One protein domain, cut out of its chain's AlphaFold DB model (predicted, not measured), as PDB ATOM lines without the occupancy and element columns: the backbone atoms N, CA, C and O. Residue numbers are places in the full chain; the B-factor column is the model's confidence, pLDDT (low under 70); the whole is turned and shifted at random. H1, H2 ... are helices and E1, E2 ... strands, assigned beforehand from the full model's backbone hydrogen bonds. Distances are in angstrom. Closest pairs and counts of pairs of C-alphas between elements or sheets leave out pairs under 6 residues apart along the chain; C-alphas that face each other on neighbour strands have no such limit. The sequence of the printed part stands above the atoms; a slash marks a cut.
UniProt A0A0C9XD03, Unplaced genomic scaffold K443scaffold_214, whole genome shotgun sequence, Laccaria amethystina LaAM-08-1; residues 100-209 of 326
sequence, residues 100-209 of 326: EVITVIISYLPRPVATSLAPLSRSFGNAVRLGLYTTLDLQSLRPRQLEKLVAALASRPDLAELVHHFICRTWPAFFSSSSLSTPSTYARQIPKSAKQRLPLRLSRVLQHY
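This is residues 100 to 209 of the 326 residues of an uncharacterized protein of Laccaria amethystina LaAM-08-1 (UniProt A0A0C9XD03). Two lobes lie along the longest axis: a head of three helices, H1, H2 and H3, and a looser lobe with a small two-strand sheet, E1 and E2, the helices H4 and H5 between those strands in the chain, and H6, which meets the last residues of H4. From the second lobe the loop residues 176 to 183 stick out. The 110 printed residues run H1 H2 H3 E1 H4 H5 E2 H6, mostly helix, with E1 and E2 parallel. The whole is only just compact, close to loose, radius of gyration of the C-alphas 15.6 A, spanning 48 by 30 by 25 A.

Find C-alpha 100 at (14.309, -43.481, 42.504), where H1, residues 100 to 107, begins. Next come H2, residues 111 to 120, 15.5 A, and H3, residues 122 to 134, 18.0 A. Then read E1, 135 to 137; H4, 143 to 155, 18.3 A; H5, 157 to 160; E2, 165 to 167; and H6, 192 to 207, 24.4 A, ending at C-alpha 207 (17.295, -16.192, 50.835).

H1 touches H3, C-alphas of Thr 103 and Ala 127 closest at 4.8 A. H2 and H3 form a helical hairpin, a shallow tilt of 27 degrees, opposite ways, closest C-alphas Ala 118 and Gly 125, 4.0 A. E1, H4, H5 and E2 make a strand-helix-strand unit, two parallel neighbour strands with helices between, its crossover right-handed; N 136 and O 165 are 2.9 A apart, within hydrogen-bond range. H4 and H5 touch only at the corner, closest C-alphas Leu 153 and Ala 160, 5.2 A. Residues 154 to 155 of H4 touch residues 194 to 198 of H6, about perpendicular at 83 degrees, closest C-alphas Ala 154 and Leu 198, 5.5 A. Every O i to N i+4 pair is within hydrogen-bond range in H1, H3 and H4, but 4 of 6 in H2 and 7 of 12 in H6; H5 is too short for one.

The C-alphas of Val 101 and Ser 181, the two farthest apart, are 50.0 A apart. The printed part has no cut; E2 to H6 is a long link of 24 residues. Look at the B-factor column: residues 177 to 209 are under 70.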
ATOM      1  N   GLU A 100      14.621 -43.865  41.132       94.06
ATOM      2  CA  GLU A 100      14.309 -43.481  42.504       94.06
ATOM      3  C   GLU A 100      15.006 -44.427  43.485       94.06
ATOM      4  O   GLU A 100      15.690 -43.980  44.405       94.06
ATOM      5  N   VAL A 101      14.930 -45.737  43.230       96.44
ATOM      6  CA  VAL A 101      15.563 -46.768  44.065       96.44
ATOM      7  C   VAL A 101      17.083 -46.632  44.025       96.44
ATOM      8  O   VAL A 101      17.732 -46.678  45.068       96.44
ATOM      9  N   ILE A 102      17.663 -46.393  42.844       96.25
ATOM     10  CA  ILE A 102      19.110 -46.164  42.707       96.25
ATOM     11  C   ILE A 102      19.527 -44.927  43.511       96.25
ATOM     12  O   ILE A 102      20.533 -44.962  44.214       96.25
ATOM     13  N   THR A 103      18.745 -43.849  43.449       95.19
ATOM     14  CA  THR A 103      19.016 -42.611  44.194       95.19
ATOM     15  C   THR A 103      18.999 -42.843  45.704       95.19
ATOM     16  O   THR A 103      19.903 -42.379  46.397       95.19
ATOM     17  N   VAL A 104      18.028 -43.614  46.205       95.62
ATOM     18  CA  VAL A 104      17.949 -44.000  47.621       95.62
ATOM     19  C   VAL A 104      19.141 -44.869  48.023       95.62
ATOM     20  O   VAL A 104      19.752 -44.626  49.052       95.62
ATOM     21  N   ILE A 105      19.543 -45.848  47.207       95.88
ATOM     22  CA  ILE A 105      20.730 -46.669  47.504       95.88
ATOM     23  C   ILE A 105      21.979 -45.785  47.592       95.88
ATOM     24  O   ILE A 105      22.751 -45.894  48.543       95.88
ATOM     25  N   ILE A 106      22.166 -44.883  46.625       96.50
ATOM     26  CA  ILE A 106      23.308 -43.969  46.586       96.50
ATOM     27  C   ILE A 106      23.334 -43.022  47.797       96.50
ATOM     28  O   ILE A 106      24.426 -42.710  48.271       96.50
ATOM     29  N   SER A 107      22.184 -42.586  48.324       94.31
ATOM     30  CA  SER A 107      22.141 -41.665  49.471       94.31
ATOM     31  C   SER A 107      22.617 -42.296  50.785       94.31
ATOM     32  O   SER A 107      23.107 -41.577  51.654       94.31
ATOM     33  N   TYR A 108      22.546 -43.625  50.912       95.25
ATOM     34  CA  TYR A 108      23.090 -44.365  52.057       95.25
ATOM     35  C   TYR A 108      24.569 -44.743  51.904       95.25
ATOM     36  O   TYR A 108      25.182 -45.224  52.859       95.25
ATOM     37  N   LEU A 109      25.167 -44.546  50.723       95.69
ATOM     38  CA  LEU A 109      26.561 -44.908  50.484       95.69
ATOM     39  C   LEU A 109      27.525 -43.780  50.881       95.69
ATOM     40  O   LEU A 109      27.262 -42.603  50.626       95.69
ATOM     41  N   PRO A 110      28.711 -44.117  51.424       94.56
ATOM     42  CA  PRO A 110      29.776 -43.141  51.602       94.56
ATOM     43  C   PRO A 110      30.138 -42.473  50.270       94.56
ATOM     44  O   PRO A 110      30.273 -43.146  49.246       94.56
ATOM     45  N   ARG A 111      30.387 -41.156  50.295       91.31
ATOM     46  CA  ARG A 111      30.777 -40.359  49.112       91.31
ATOM     47  C   ARG A 111      31.834 -41.015  48.202       91.31
ATOM     48  O   ARG A 111      31.588 -41.037  46.997       91.31
ATOM     49  N   PRO A 112      32.966 -41.563  48.703       95.06
ATOM     50  CA  PRO A 112      33.966 -42.182  47.825       95.06
ATOM     51  C   PRO A 112      33.420 -43.411  47.085       95.06
ATOM     52  O   PRO A 112      33.687 -43.596  45.895       95.06
ATOM     53  N   VAL A 113      32.594 -44.216  47.756       96.62
ATOM     54  CA  VAL A 113      31.964 -45.396  47.158       96.62
ATOM     55  C   VAL A 113      30.952 -44.960  46.105       96.62
ATOM     56  O   VAL A 113      31.032 -45.419  44.969       96.62
ATOM     57  N   ALA A 114      30.080 -43.998  46.420       95.94
ATOM     58  CA  ALA A 114      29.128 -43.447  45.458       95.94
ATOM     59  C   ALA A 114      29.825 -42.937  44.181       95.94
ATOM     60  O   ALA A 114      29.407 -43.271  43.074       95.94
ATOM     61  N   THR A 115      30.943 -42.209  44.303       95.56
ATOM     62  CA  THR A 115      31.698 -41.733  43.129       95.56
ATOM     63  C   THR A 115      32.270 -42.859  42.268       95.56
ATOM     64  O   THR A 115      32.303 -42.719  41.048       95.56
ATOM     65  N   SER A 116      32.667 -43.986  42.870       96.81
ATOM     66  CA  SER A 116      33.171 -45.150  42.126       96.81
ATOM     67  C   SER A 116      32.088 -45.895  41.336       96.81
ATOM     68  O   SER A 116      32.408 -46.567  40.360       96.81
ATOM     69  N   LEU A 117      30.809 -45.737  41.705       95.38
ATOM     70  CA  LEU A 117      29.676 -46.343  40.997       95.38
ATOM     71  C   LEU A 117      29.217 -45.522  39.784       95.38
ATOM     72  O   LEU A 117      28.606 -46.065  38.866       95.38
ATOM     73  N   ALA A 118      29.533 -44.224  39.744       96.19
ATOM     74  CA  ALA A 118      29.150 -43.329  38.654       96.19
ATOM     75  C   ALA A 118      29.519 -43.820  37.232       96.19
ATOM     76  O   ALA A 118      28.674 -43.678  36.346       96.19
ATOM     77  N   PRO A 119      30.712 -44.397  36.963       96.31
ATOM     78  CA  PRO A 119      31.063 -44.876  35.625       96.31
ATOM     79  C   PRO A 119      30.381 -46.196  35.233       96.31
ATOM     80  O   PRO A 119      30.453 -46.570  34.066       96.31
ATOM     81  N   LEU A 120      29.726 -46.905  36.163       92.81
ATOM     82  CA  LEU A 120      29.134 -48.218  35.878       92.81
ATOM     83  C   LEU A 120      27.904 -48.127  34.973       92.81
ATOM     84  O   LEU A 120      27.666 -49.013  34.154       92.81
ATOM     85  N   SER A 121      27.097 -47.073  35.118       93.38
ATOM     86  CA  SER A 121      25.955 -46.830  34.239       93.38
ATOM     87  C   SER A 121      25.545 -45.362  34.239       93.38
ATOM     88  O   SER A 121      25.816 -44.613  35.178       93.38
ATOM     89  N   ARG A 122      24.812 -44.948  33.201       94.44
ATOM     90  CA  ARG A 122      24.257 -43.590  33.119       94.44
ATOM     91  C   ARG A 122      23.281 -43.294  34.265       94.44
ATOM     92  O   ARG A 122      23.265 -42.172  34.765       94.44
ATOM     93  N   SER A 123      22.503 -44.289  34.700       94.75
ATOM     94  CA  SER A 123      21.561 -44.154  35.817       94.75
ATOM     95  C   SER A 123      22.291 -43.951  37.145       94.75
ATOM     96  O   SER A 123      21.938 -43.040  37.891       94.75
ATOM     97  N   PHE A 124      23.364 -44.711  37.399       95.50
ATOM     98  CA  PHE A 124      24.229 -44.491  38.563       95.50
ATOM     99  C   PHE A 124      24.904 -43.124  38.501       95.50
ATOM    100  O   PHE A 124      24.868 -42.391  39.482       95.50
ATOM    101  N   GLY A 125      25.444 -42.725  37.347       95.69
ATOM    102  CA  GLY A 125      26.031 -41.397  37.170       95.69
ATOM    103  C   GLY A 125      25.056 -40.261  37.498       95.69
ATOM    104  O   GLY A 125      25.425 -39.317  38.197       95.69
ATOM    105  N   ASN A 126      23.798 -40.364  37.060       95.06
ATOM    106  CA  ASN A 126      22.761 -39.377  37.371       95.06
ATOM    107  C   ASN A 126      22.384 -39.367  38.861       95.06
ATOM    108  O   ASN A 126      22.312 -38.289  39.448       95.06
ATOM    109  N   ALA A 127      22.192 -40.539  39.473       96.00
ATOM    110  CA  ALA A 127      21.855 -40.671  40.891       96.00
ATOM    111  C   ALA A 127      22.986 -40.168  41.806       96.00
ATOM    112  O   ALA A 127      22.743 -39.423  42.752       96.00
ATOM    113  N   VAL A 128      24.237 -40.507  41.482       96.50
ATOM    114  CA  VAL A 128      25.438 -40.020  42.180       96.50
ATOM    115  C   VAL A 128      25.568 -38.516  42.040       96.50
ATOM    116  O   VAL A 128      25.829 -37.831  43.025       96.50
ATOM    117  N   ARG A 129      25.334 -37.972  40.841       94.88
ATOM    118  CA  ARG A 129      25.315 -36.524  40.638       94.88
ATOM    119  C   ARG A 129      24.245 -35.869  41.511       94.88
ATOM    120  O   ARG A 129      24.557 -34.901  42.189       94.88
ATOM    121  N   LEU A 130      23.024 -36.401  41.541       94.88
ATOM    122  CA  LEU A 130      21.966 -35.874  42.399       94.88
ATOM    123  C   LEU A 130      22.409 -35.905  43.871       94.88
ATOM    124  O   LEU A 130      22.562 -34.847  44.464       94.88
ATOM    125  N   GLY A 131      22.775 -37.070  44.415       93.19
ATOM    126  CA  GLY A 131      23.173 -37.203  45.822       93.19
ATOM    127  C   GLY A 131      24.374 -36.340  46.241       93.19
ATOM    128  O   GLY A 131      24.388 -35.800  47.347       93.19
ATOM    129  N   LEU A 132      25.374 -36.161  45.367       92.12
ATOM    130  CA  LEU A 132      26.548 -35.330  45.663       92.12
ATOM    131  C   LEU A 132      26.250 -33.832  45.614       92.12
ATOM    132  O   LEU A 132      26.826 -33.081  46.401       92.12
ATOM    133  N   TYR A 133      25.395 -33.393  44.686       94.44
ATOM    134  CA  TYR A 133      25.092 -31.975  44.506       94.44
ATOM    135  C   TYR A 133      23.890 -31.506  45.330       94.44
ATOM    136  O   TYR A 133      23.830 -30.316  45.611       94.44
ATOM    137  N   THR A 134      23.005 -32.393  45.807       95.00
ATOM    138  CA  THR A 134      21.875 -32.015  46.677       95.00
ATOM    139  C   THR A 134      22.340 -31.271  47.925       95.00
ATOM    140  O   THR A 134      21.732 -30.265  48.280       95.00
ATOM    141  N   THR A 135      23.427 -31.722  48.561       93.94
ATOM    142  CA  THR A 135      24.002 -31.069  49.748       93.94
ATOM    143  C   THR A 135      25.477 -30.748  49.541       93.94
ATOM    144  O   THR A 135      26.350 -31.619  49.639       93.94
ATOM    145  N   LEU A 136      25.763 -29.471  49.300       94.38
ATOM    146  CA  LEU A 136      27.115 -28.946  49.181       94.38
ATOM    147  C   LEU A 136      27.561 -28.323  50.500       94.38
ATOM    148  O   LEU A 136      27.081 -27.265  50.900       94.38
ATOM    149  N   ASP A 137      28.525 -28.974  51.144       94.06
ATOM    150  CA  ASP A 137      29.244 -28.418  52.285       94.06
ATOM    151  C   ASP A 137      30.576 -27.828  51.822       94.06
ATOM    152  O   ASP A 137      31.504 -28.554  51.446       94.06
ATOM    153  N   LEU A 138      30.667 -26.499  51.863       93.25
ATOM    154  CA  LEU A 138      31.861 -25.782  51.433       93.25
ATOM    155  C   LEU A 138      33.035 -25.945  52.401       93.25
ATOM    156  O   LEU A 138      34.173 -25.750  51.983       93.25
ATOM    157  N   GLN A 139      32.790 -26.305  53.666       91.75
ATOM    158  CA  GLN A 139      33.858 -26.465  54.658       91.75
ATOM    159  C   GLN A 139      34.718 -27.697  54.400       91.75
ATOM    160  O   GLN A 139      35.906 -27.704  54.707       91.75
ATOM    161  N   SER A 140      34.121 -28.729  53.805       91.25
ATOM    162  CA  SER A 140      34.823 -29.962  53.443       91.25
ATOM    163  C   SER A 140      35.805 -29.788  52.275       91.25
ATOM    164  O   SER A 140      36.627 -30.668  52.015       91.25
ATOM    165  N   LEU A 141      35.729 -28.665  51.551       92.56
ATOM    166  CA  LEU A 141      36.471 -28.435  50.315       92.56
ATOM    167  C   LEU A 141      37.698 -27.554  50.539       92.56
ATOM    168  O   LEU A 141      37.660 -26.542  51.236       92.56
ATOM    169  N   ARG A 142      38.798 -27.883  49.850       94.56
ATOM    170  CA  ARG A 142      39.983 -27.014  49.825       94.56
ATOM    171  C   ARG A 142      39.653 -25.701  49.095       94.56
ATOM    172  O   ARG A 142      38.930 -25.748  48.097       94.56
ATOM    173  N   PRO A 143      40.263 -24.555  49.453       91.12
ATOM    174  CA  PRO A 143      39.949 -23.255  48.841       91.12
ATOM    175  C   PRO A 143      40.005 -23.234  47.303       91.12
ATOM    176  O   PRO A 143      39.122 -22.684  46.650       91.12
ATOM    177  N   ARG A 144      40.987 -23.920  46.698       90.88
ATOM    178  CA  ARG A 144      41.099 -24.043  45.230       90.88
ATOM    179  C   ARG A 144      39.974 -24.870  44.599       90.88
ATOM    180  O   ARG A 144      39.583 -24.615  43.465       90.88
ATOM    181  N   GLN A 145      39.493 -25.901  45.291       93.94
ATOM    182  CA  GLN A 145      38.368 -26.720  44.822       93.94
ATOM    183  C   GLN A 145      37.060 -25.951  44.964       93.94
ATOM    184  O   GLN A 145      36.214 -26.020  44.078       93.94
ATOM    185  N   LEU A 146      36.935 -25.185  46.044       93.81
ATOM    186  CA  LEU A 146      35.801 -24.322  46.307       93.81
ATOM    187  C   LEU A 146      35.633 -23.254  45.220       93.81
ATOM    188  O   LEU A 146      34.545 -23.128  44.668       93.81
ATOM    189  N   GLU A 147      36.704 -22.551  44.844       92.88
ATOM    190  CA  GLU A 147      36.670 -21.572  43.746       92.88
ATOM    191  C   GLU A 147      36.224 -22.225  42.426       92.88
ATOM    192  O   GLU A 147      35.341 -21.708  41.739       92.88
ATOM    193  N   LYS A 148      36.757 -23.412  42.105       94.38
ATOM    194  CA  LYS A 148      36.352 -24.182  40.917       94.38
ATOM    195  C   LYS A 148      34.888 -24.615  40.969       94.38
ATOM    196  O   LYS A 148      34.205 -24.535  39.954       94.38
ATOM    197  N   LEU A 149      34.404 -25.068  42.125       93.44
ATOM    198  CA  LEU A 149      33.016 -25.484  42.309       93.44
ATOM    199  C   LEU A 149      32.063 -24.298  42.166       93.44
ATOM    200  O   LEU A 149      31.081 -24.395  41.439       93.44
ATOM    201  N   VAL A 150      32.376 -23.164  42.794       93.31
ATOM    202  CA  VAL A 150      31.595 -21.927  42.662       93.31
ATOM    203  C   VAL A 150      31.582 -21.461  41.207       93.31
ATOM    204  O   VAL A 150      30.518 -21.145  40.680       93.31
ATOM    205  N   ALA A 151      32.726 -21.478  40.518       91.94
ATOM    206  CA  ALA A 151      32.795 -21.153  39.095       91.94
ATOM    207  C   ALA A 151      32.002 -22.150  38.221       91.94
ATOM    208  O   ALA A 151      31.373 -21.754  37.236       91.94
ATOM    209  N   ALA A 152      31.981 -23.436  38.578       93.38
ATOM    210  CA  ALA A 152      31.176 -24.446  37.895       93.38
ATOM    211  C   ALA A 152      29.672 -24.209  38.102       93.38
ATOM    212  O   ALA A 152      28.919 -24.231  37.133       93.38
ATOM    213  N   LEU A 153      29.241 -23.903  39.328       93.69
ATOM    214  CA  LEU A 153      27.855 -23.539  39.643       93.69
ATOM    215  C   LEU A 153      27.431 -22.239  38.942       93.69
ATOM    216  O   LEU A 153      26.309 -22.127  38.462       93.69
ATOM    217  N   ALA A 154      28.348 -21.275  38.815       92.19
ATOM    218  CA  ALA A 154      28.134 -20.022  38.088       92.19
ATOM    219  C   ALA A 154      27.865 -20.224  36.596       92.19
ATOM    220  O   ALA A 154      27.066 -19.513  35.987       92.19
ATOM    221  N   SER A 155      28.632 -21.135  35.996       94.12
ATOM    222  CA  SER A 155      28.660 -21.355  34.553       94.12
ATOM    223  C   SER A 155      27.608 -22.358  34.093       94.12
ATOM    224  O   SER A 155      27.219 -22.319  32.928       94.12
ATOM    225  N   ARG A 156      27.132 -23.236  34.986       95.06
ATOM    226  CA  ARG A 156      26.216 -24.333  34.661       95.06
ATOM    227  C   ARG A 156      24.936 -24.246  35.503       95.06
ATOM    228  O   ARG A 156      24.933 -24.749  36.628       95.06
ATOM    229  N   PRO A 157      23.846 -23.656  34.972       92.94
ATOM    230  CA  PRO A 157      22.587 -23.533  35.707       92.94
ATOM    231  C   PRO A 157      22.004 -24.899  36.084       92.94
ATOM    232  O   PRO A 157      21.585 -25.067  37.221       92.94
ATOM    233  N   ASP A 158      22.115 -25.895  35.202       92.50
ATOM    234  CA  ASP A 158      21.653 -27.264  35.460       92.50
ATOM    235  C   ASP A 158      22.309 -27.881  36.705       92.50
ATOM    236  O   ASP A 158      21.726 -28.728  37.367       92.50
ATOM    237  N   LEU A 159      23.551 -27.487  37.020       92.19
ATOM    238  CA  LEU A 159      24.243 -27.949  38.224       92.19
ATOM    239  C   LEU A 159      23.722 -27.219  39.463       92.19
ATOM    240  O   LEU A 159      23.549 -27.836  40.507       92.19
ATOM    241  N   ALA A 160      23.489 -25.913  39.339       94.19
ATOM    242  CA  ALA A 160      22.969 -25.084  40.417       94.19
ATOM    243  C   ALA A 160      21.542 -25.488  40.818       94.19
ATOM    244  O   ALA A 160      21.221 -25.437  41.999       94.19
ATOM    245  N   GLU A 161      20.720 -25.946  39.872       94.69
ATOM    246  CA  GLU A 161      19.364 -26.457  40.132       94.69
ATOM    247  C   GLU A 161      19.350 -27.765  40.937       94.69
ATOM    248  O   GLU A 161      18.374 -28.055  41.621       94.69
ATOM    249  N   LEU A 162      20.439 -28.540  40.916       93.94
ATOM    250  CA  LEU A 162      20.562 -29.745  41.743       93.94
ATOM    251  C   LEU A 162      20.891 -29.420  43.207       93.94
ATOM    252  O   LEU A 162      20.673 -30.263  44.077       93.94
ATOM    253  N   VAL A 163      21.409 -28.221  43.495       95.88
ATOM    254  CA  VAL A 163      21.838 -27.826  44.840       95.88
ATOM    255  C   VAL A 163      20.645 -27.365  45.661       95.88
ATOM    256  O   VAL A 163      20.102 -26.290  45.432       95.88
ATOM    257  N   HIS A 164      20.273 -28.170  46.654       94.88
ATOM    258  CA  HIS A 164      19.180 -27.852  47.572       94.88
ATOM    259  C   HIS A 164      19.721 -27.230  48.856       94.88
ATOM    260  O   HIS A 164      19.230 -26.200  49.312       94.88
ATOM    261  N   HIS A 165      20.777 -27.831  49.407       94.88
ATOM    262  CA  HIS A 165      21.430 -27.406  50.634       94.88
ATOM    263  C   HIS A 165      22.829 -26.879  50.345       94.88
ATOM    264  O   HIS A 165      23.686 -27.586  49.812       94.88
ATOM    265  N   PHE A 166      23.056 -25.626  50.727       93.25
ATOM    266  CA  PHE A 166      24.332 -24.944  50.579       93.25
ATOM    267  C   PHE A 166      24.836 -24.532  51.961       93.25
ATOM    268  O   PHE A 166      24.392 -23.537  52.530       93.25
ATOM    269  N   ILE A 167      25.739 -25.334  52.528       93.94
ATOM    270  CA  ILE A 167      26.249 -25.143  53.885       93.94
ATOM    271  C   ILE A 167      27.568 -24.378  53.809       93.94
ATOM    272  O   ILE A 167      28.553 -24.832  53.224       93.94
ATOM    273  N   CYS A 168      27.588 -23.204  54.431       93.81
ATOM    274  CA  CYS A 168      28.763 -22.358  54.525       93.81
ATOM    275  C   CYS A 168      28.805 -21.725  55.920       93.81
ATOM    276  O   CYS A 168      27.962 -20.888  56.225       93.81
ATOM    277  N   ARG A 169      29.760 -22.119  56.781       92.19
ATOM    278  CA  ARG A 169      29.920 -21.445  58.090       92.19
ATOM    279  C   ARG A 169      30.810 -20.209  58.012       92.19
ATOM    280  O   ARG A 169      30.658 -19.291  58.804       92.19
ATOM    281  N   THR A 170      31.749 -20.198  57.072       90.69
ATOM    282  CA  THR A 170      32.699 -19.102  56.860       90.69
ATOM    283  C   THR A 170      32.698 -18.739  55.392       90.69
ATOM    284  O   THR A 170      33.038 -19.575  54.548       90.69
ATOM    285  N   TRP A 171      32.322 -17.500  55.090       88.12
ATOM    286  CA  TRP A 171      32.279 -17.032  53.715       88.12
ATOM    287  C   TRP A 171      33.698 -16.983  53.126       88.12
ATOM    288  O   TRP A 171      34.607 -16.463  53.781       88.12
ATOM    289  N   PRO A 172      33.941 -17.537  51.926       87.69
ATOM    290  CA  PRO A 172      35.289 -17.574  51.371       87.69
ATOM    291  C   PRO A 172      35.857 -16.176  51.115       87.69
ATOM    292  O   PRO A 172      35.172 -15.307  50.576       87.69
ATOM    293  N   ALA A 173      37.141 -15.980  51.431       87.12
ATOM    294  CA  ALA A 173      37.808 -14.681  51.304       87.12
ATOM    295  C   ALA A 173      37.742 -14.099  49.880       87.12
ATOM    296  O   ALA A 173      37.636 -12.890  49.728       87.12
ATOM    297  N   PHE A 174      37.706 -14.942  48.839       83.56
ATOM    298  CA  PHE A 174      37.611 -14.488  47.445       83.56
ATOM    299  C   PHE A 174      36.266 -13.833  47.079       83.56
ATOM    300  O   PHE A 174      36.148 -13.252  46.002       83.56
ATOM    301  N   PHE A 175      35.249 -13.921  47.941       81.50
ATOM    302  CA  PHE A 175      34.021 -13.136  47.802       81.50
ATOM    303  C   PHE A 175      34.086 -11.780  48.508       81.50
ATOM    304  O   PHE A 175      33.220 -10.939  48.281       81.50
ATOM    305  N   SER A 176      35.072 -11.564  49.379       84.31
ATOM    306  CA  SER A 176      35.240 -10.286  50.059       84.31
ATOM    307  C   SER A 176      35.883  -9.303  49.087       84.31
ATOM    308  O   SER A 176      37.022  -9.482  48.660       84.31
ATOM    309  N   SER A 177      35.158  -8.245  48.731       67.06
ATOM    310  CA  SER A 177      35.602  -7.194  47.800       67.06
ATOM    311  C   SER A 177      36.884  -6.468  48.242       67.06
ATOM    312  O   SER A 177      37.458  -5.699  47.480       67.06
ATOM    313  N   SER A 178      37.353  -6.701  49.466       64.31
ATOM    314  CA  SER A 178      38.580  -6.129  50.015       64.31
ATOM    315  C   SER A 178      39.866  -6.731  49.429       64.31
ATOM    316  O   SER A 178      40.915  -6.108  49.545       64.31
ATOM    317  N   SER A 179      39.820  -7.892  48.757       54.41
ATOM    318  CA  SER A 179      41.023  -8.557  48.216       54.41
ATOM    319  C   SER A 179      41.328  -8.240  46.741       54.41
ATOM    320  O   SER A 179      42.056  -8.982  46.082       54.41
ATOM    321  N   LEU A 180      40.764  -7.161  46.189       56.09
ATOM    322  CA  LEU A 180      40.865  -6.788  44.768       56.09
ATOM    323  C   LEU A 180      42.288  -6.437  44.278       56.09
ATOM    324  O   LEU A 180      42.467  -6.173  43.090       56.09
ATOM    325  N   SER A 181      43.303  -6.467  45.144       55.53
ATOM    326  CA  SER A 181      44.684  -6.109  44.800       55.53
ATOM    327  C   SER A 181      45.461  -7.197  44.050       55.53
ATOM    328  O   SER A 181      46.464  -6.881  43.416       55.53
ATOM    329  N   THR A 182      45.010  -8.459  44.040       58.06
ATOM    330  CA  THR A 182      45.650  -9.512  43.231       58.06
ATOM    331  C   THR A 182      44.612 -10.304  42.430       58.06
ATOM    332  O   THR A 182      43.813 -11.054  42.992       58.06
ATOM    333  N   PRO A 183      44.561 -10.149  41.094       56.97
ATOM    334  CA  PRO A 183      43.633 -10.916  40.277       56.97
ATOM    335  C   PRO A 183      44.005 -12.404  40.338       56.97
ATOM    336  O   PRO A 183      45.004 -12.811  39.751       56.97
ATOM    337  N   SER A 184      43.181 -13.218  41.014       58.19
ATOM    338  CA  SER A 184      43.269 -14.685  40.955       58.19
ATOM    339  C   SER A 184      43.335 -15.128  39.492       58.19
ATOM    340  O   SER A 184      42.445 -14.819  38.691       58.19
ATOM    341  N   THR A 185      44.389 -15.864  39.135       59.00
ATOM    342  CA  THR A 185      44.627 -16.396  37.785       59.00
ATOM    343  C   THR A 185      43.442 -17.224  37.272       59.00
ATOM    344  O   THR A 185      43.177 -17.237  36.070       59.00
ATOM    345  N   TYR A 186      42.664 -17.846  38.166       54.47
ATOM    346  CA  TYR A 186      41.472 -18.620  37.803       54.47
ATOM    347  C   TYR A 186      40.237 -17.752  37.515       54.47
ATOM    348  O   TYR A 186      39.435 -18.094  36.644       54.47
ATOM    349  N   ALA A 187      40.114 -16.576  38.137       50.00
ATOM    350  CA  ALA A 187      39.000 -15.658  37.896       50.00
ATOM    351  C   ALA A 187      39.031 -15.002  36.499       50.00
ATOM    352  O   ALA A 187      38.021 -14.440  36.068       50.00
ATOM    353  N   ARG A 188      40.158 -15.077  35.768       52.62
ATOM    354  CA  ARG A 188      40.278 -14.551  34.392       52.62
ATOM    355  C   ARG A 188      39.560 -15.395  33.337       52.62
ATOM    356  O   ARG A 188      39.269 -14.865  32.269       52.62
ATOM    357  N   GLN A 189      39.256 -16.662  33.618       53.62
ATOM    358  CA  GLN A 189      38.538 -17.531  32.674       53.62
ATOM    359  C   GLN A 189      37.036 -17.620  32.937       53.62
ATOM    360  O   GLN A 189      36.315 -18.233  32.154       53.62
ATOM    361  N   ILE A 190      36.535 -16.981  33.997       54.78
ATOM    362  CA  ILE A 190      35.095 -16.865  34.199       54.78
ATOM    363  C   ILE A 190      34.580 -15.871  33.146       54.78
ATOM    364  O   ILE A 190      34.977 -14.700  33.185       54.78
ATOM    365  N   PRO A 191      33.731 -16.292  32.187       54.53
ATOM    366  CA  PRO A 191      33.198 -15.379  31.185       54.53
ATOM    367  C   PRO A 191      32.515 -14.210  31.900       54.53
ATOM    368  O   PRO A 191      31.827 -14.407  32.902       54.53
ATOM    369  N   LYS A 192      32.713 -12.977  31.408       57.38
ATOM    370  CA  LYS A 192      32.201 -11.744  32.047       57.38
ATOM    371  C   LYS A 192      30.694 -11.817  32.371       57.38
ATOM    372  O   LYS A 192      30.250 -11.192  33.327       57.38
ATOM    373  N   SER A 193      29.939 -12.643  31.642       47.06
ATOM    374  CA  SER A 193      28.519 -12.942  31.871       47.06
ATOM    375  C   SER A 193      28.214 -13.706  33.171       47.06
ATOM    376  O   SER A 193      27.136 -13.532  33.735       47.06
ATOM    377  N   ALA A 194      29.132 -14.530  33.683       52.84
ATOM    378  CA  ALA A 194      28.921 -15.317  34.901       52.84
ATOM    379  C   ALA A 194      29.162 -14.505  36.190       52.84
ATOM    380  O   ALA A 194      28.482 -14.740  37.190       52.84
ATOM    381  N   LYS A 195      30.039 -13.486  36.159       54.94
ATOM    382  CA  LYS A 195      30.270 -12.582  37.307       54.94
ATOM    383  C   LYS A 195      29.017 -11.800  37.720       54.94
ATOM    384  O   LYS A 195      28.827 -11.569  38.907       54.94
ATOM    385  N   GLN A 196      28.152 -11.432  36.773       57.47
ATOM    386  CA  GLN A 196      26.903 -10.714  37.073       57.47
ATOM    387  C   GLN A 196      25.759 -11.639  37.522       57.47
ATOM    388  O   GLN A 196      24.845 -11.193  38.209       57.47
ATOM    389  N   ARG A 197      25.792 -12.929  37.161       55.16
ATOM    390  CA  ARG A 197      24.701 -13.878  37.459       55.16
ATOM    391  C   ARG A 197      24.845 -14.586  38.803       55.16
ATOM    392  O   ARG A 197      23.836 -14.964  39.393       55.16
ATOM    393  N   LEU A 198      26.075 -14.742  39.293       56.16
ATOM    394  CA  LEU A 198      26.366 -15.400  40.568       56.16
ATOM    395  C   LEU A 198      25.700 -14.735  41.783       56.16
ATOM    396  O   LEU A 198      25.026 -15.454  42.520       56.16
ATOM    397  N   PRO A 199      25.817 -13.407  41.997       55.59
ATOM    398  CA  PRO A 199      25.245 -12.769  43.182       55.59
ATOM    399  C   PRO A 199      23.719 -12.888  43.213       55.59
ATOM    400  O   PRO A 199      23.157 -13.168  44.263       55.59
ATOM    401  N   LEU A 200      23.065 -12.754  42.052       55.12
ATOM    402  CA  LEU A 200      21.602 -12.775  41.912       55.12
ATOM    403  C   LEU A 200      20.980 -14.174  42.055       55.12
ATOM    404  O   LEU A 200      19.787 -14.296  42.325       55.12
ATOM    405  N   ARG A 201      21.756 -15.240  41.826       56.16
ATOM    406  CA  ARG A 201      21.273 -16.626  41.943       56.16
ATOM    407  C   ARG A 201      21.664 -17.262  43.269       56.16
ATOM    408  O   ARG A 201      20.837 -17.953  43.853       56.16
ATOM    409  N   LEU A 202      22.863 -16.974  43.779       58.06
ATOM    410  CA  LEU A 202      23.224 -17.356  45.143       58.06
ATOM    411  C   LEU A 202      22.359 -16.625  46.165       58.06
ATOM    412  O   LEU A 202      21.991 -17.240  47.155       58.06
ATOM    413  N   SER A 203      21.951 -15.376  45.912       56.97
ATOM    414  CA  SER A 203      20.980 -14.701  46.777       56.97
ATOM    415  C   SER A 203      19.646 -15.441  46.827       56.97
ATOM    416  O   SER A 203      19.135 -15.618  47.918       56.97
ATOM    417  N   ARG A 204      19.116 -15.972  45.712       55.22
ATOM    418  CA  ARG A 204      17.893 -16.803  45.737       55.22
ATOM    419  C   ARG A 204      18.054 -18.091  46.540       55.22
ATOM    420  O   ARG A 204      17.147 -18.451  47.282       55.22
ATOM    421  N   VAL A 205      19.191 -18.773  46.398       53.44
ATOM    422  CA  VAL A 205      19.467 -19.998  47.167       53.44
ATOM    423  C   VAL A 205      19.620 -19.666  48.651       53.44
ATOM    424  O   VAL A 205      19.034 -20.345  49.480       53.44
ATOM    425  N   LEU A 206      20.335 -18.594  49.001       53.00
ATOM    426  CA  LEU A 206      20.590 -18.187  50.388       53.00
ATOM    427  C   LEU A 206      19.383 -17.509  51.062       53.00
ATOM    428  O   LEU A 206      19.220 -17.638  52.270       53.00
ATOM    429  N   GLN A 207      18.510 -16.832  50.310       52.81
ATOM    430  CA  GLN A 207      17.295 -16.192  50.835       52.81
ATOM    431  C   GLN A 207      16.270 -17.213  51.336       52.81
ATOM    432  O   GLN A 207      15.526 -16.910  52.264       52.81
ATOM    433  N   HIS A 208      16.279 -18.443  50.813       50.03
ATOM    434  CA  HIS A 208      15.457 -19.528  51.353       50.03
ATOM    435  C   HIS A 208      15.980 -20.112  52.678       50.03
ATOM    436  O   HIS A 208      15.242 -20.831  53.345       50.03
ATOM    437  N   TYR A 209      17.206 -19.774  53.101       46.22
ATOM    438  CA  TYR A 209      17.813 -20.270  54.346       46.22
ATOM    439  C   TYR A 209      17.684 -19.325  55.540       46.22
ATOM    440  O   TYR A 209      18.121 -19.669  56.635       46.22
TER     441      TYR A 209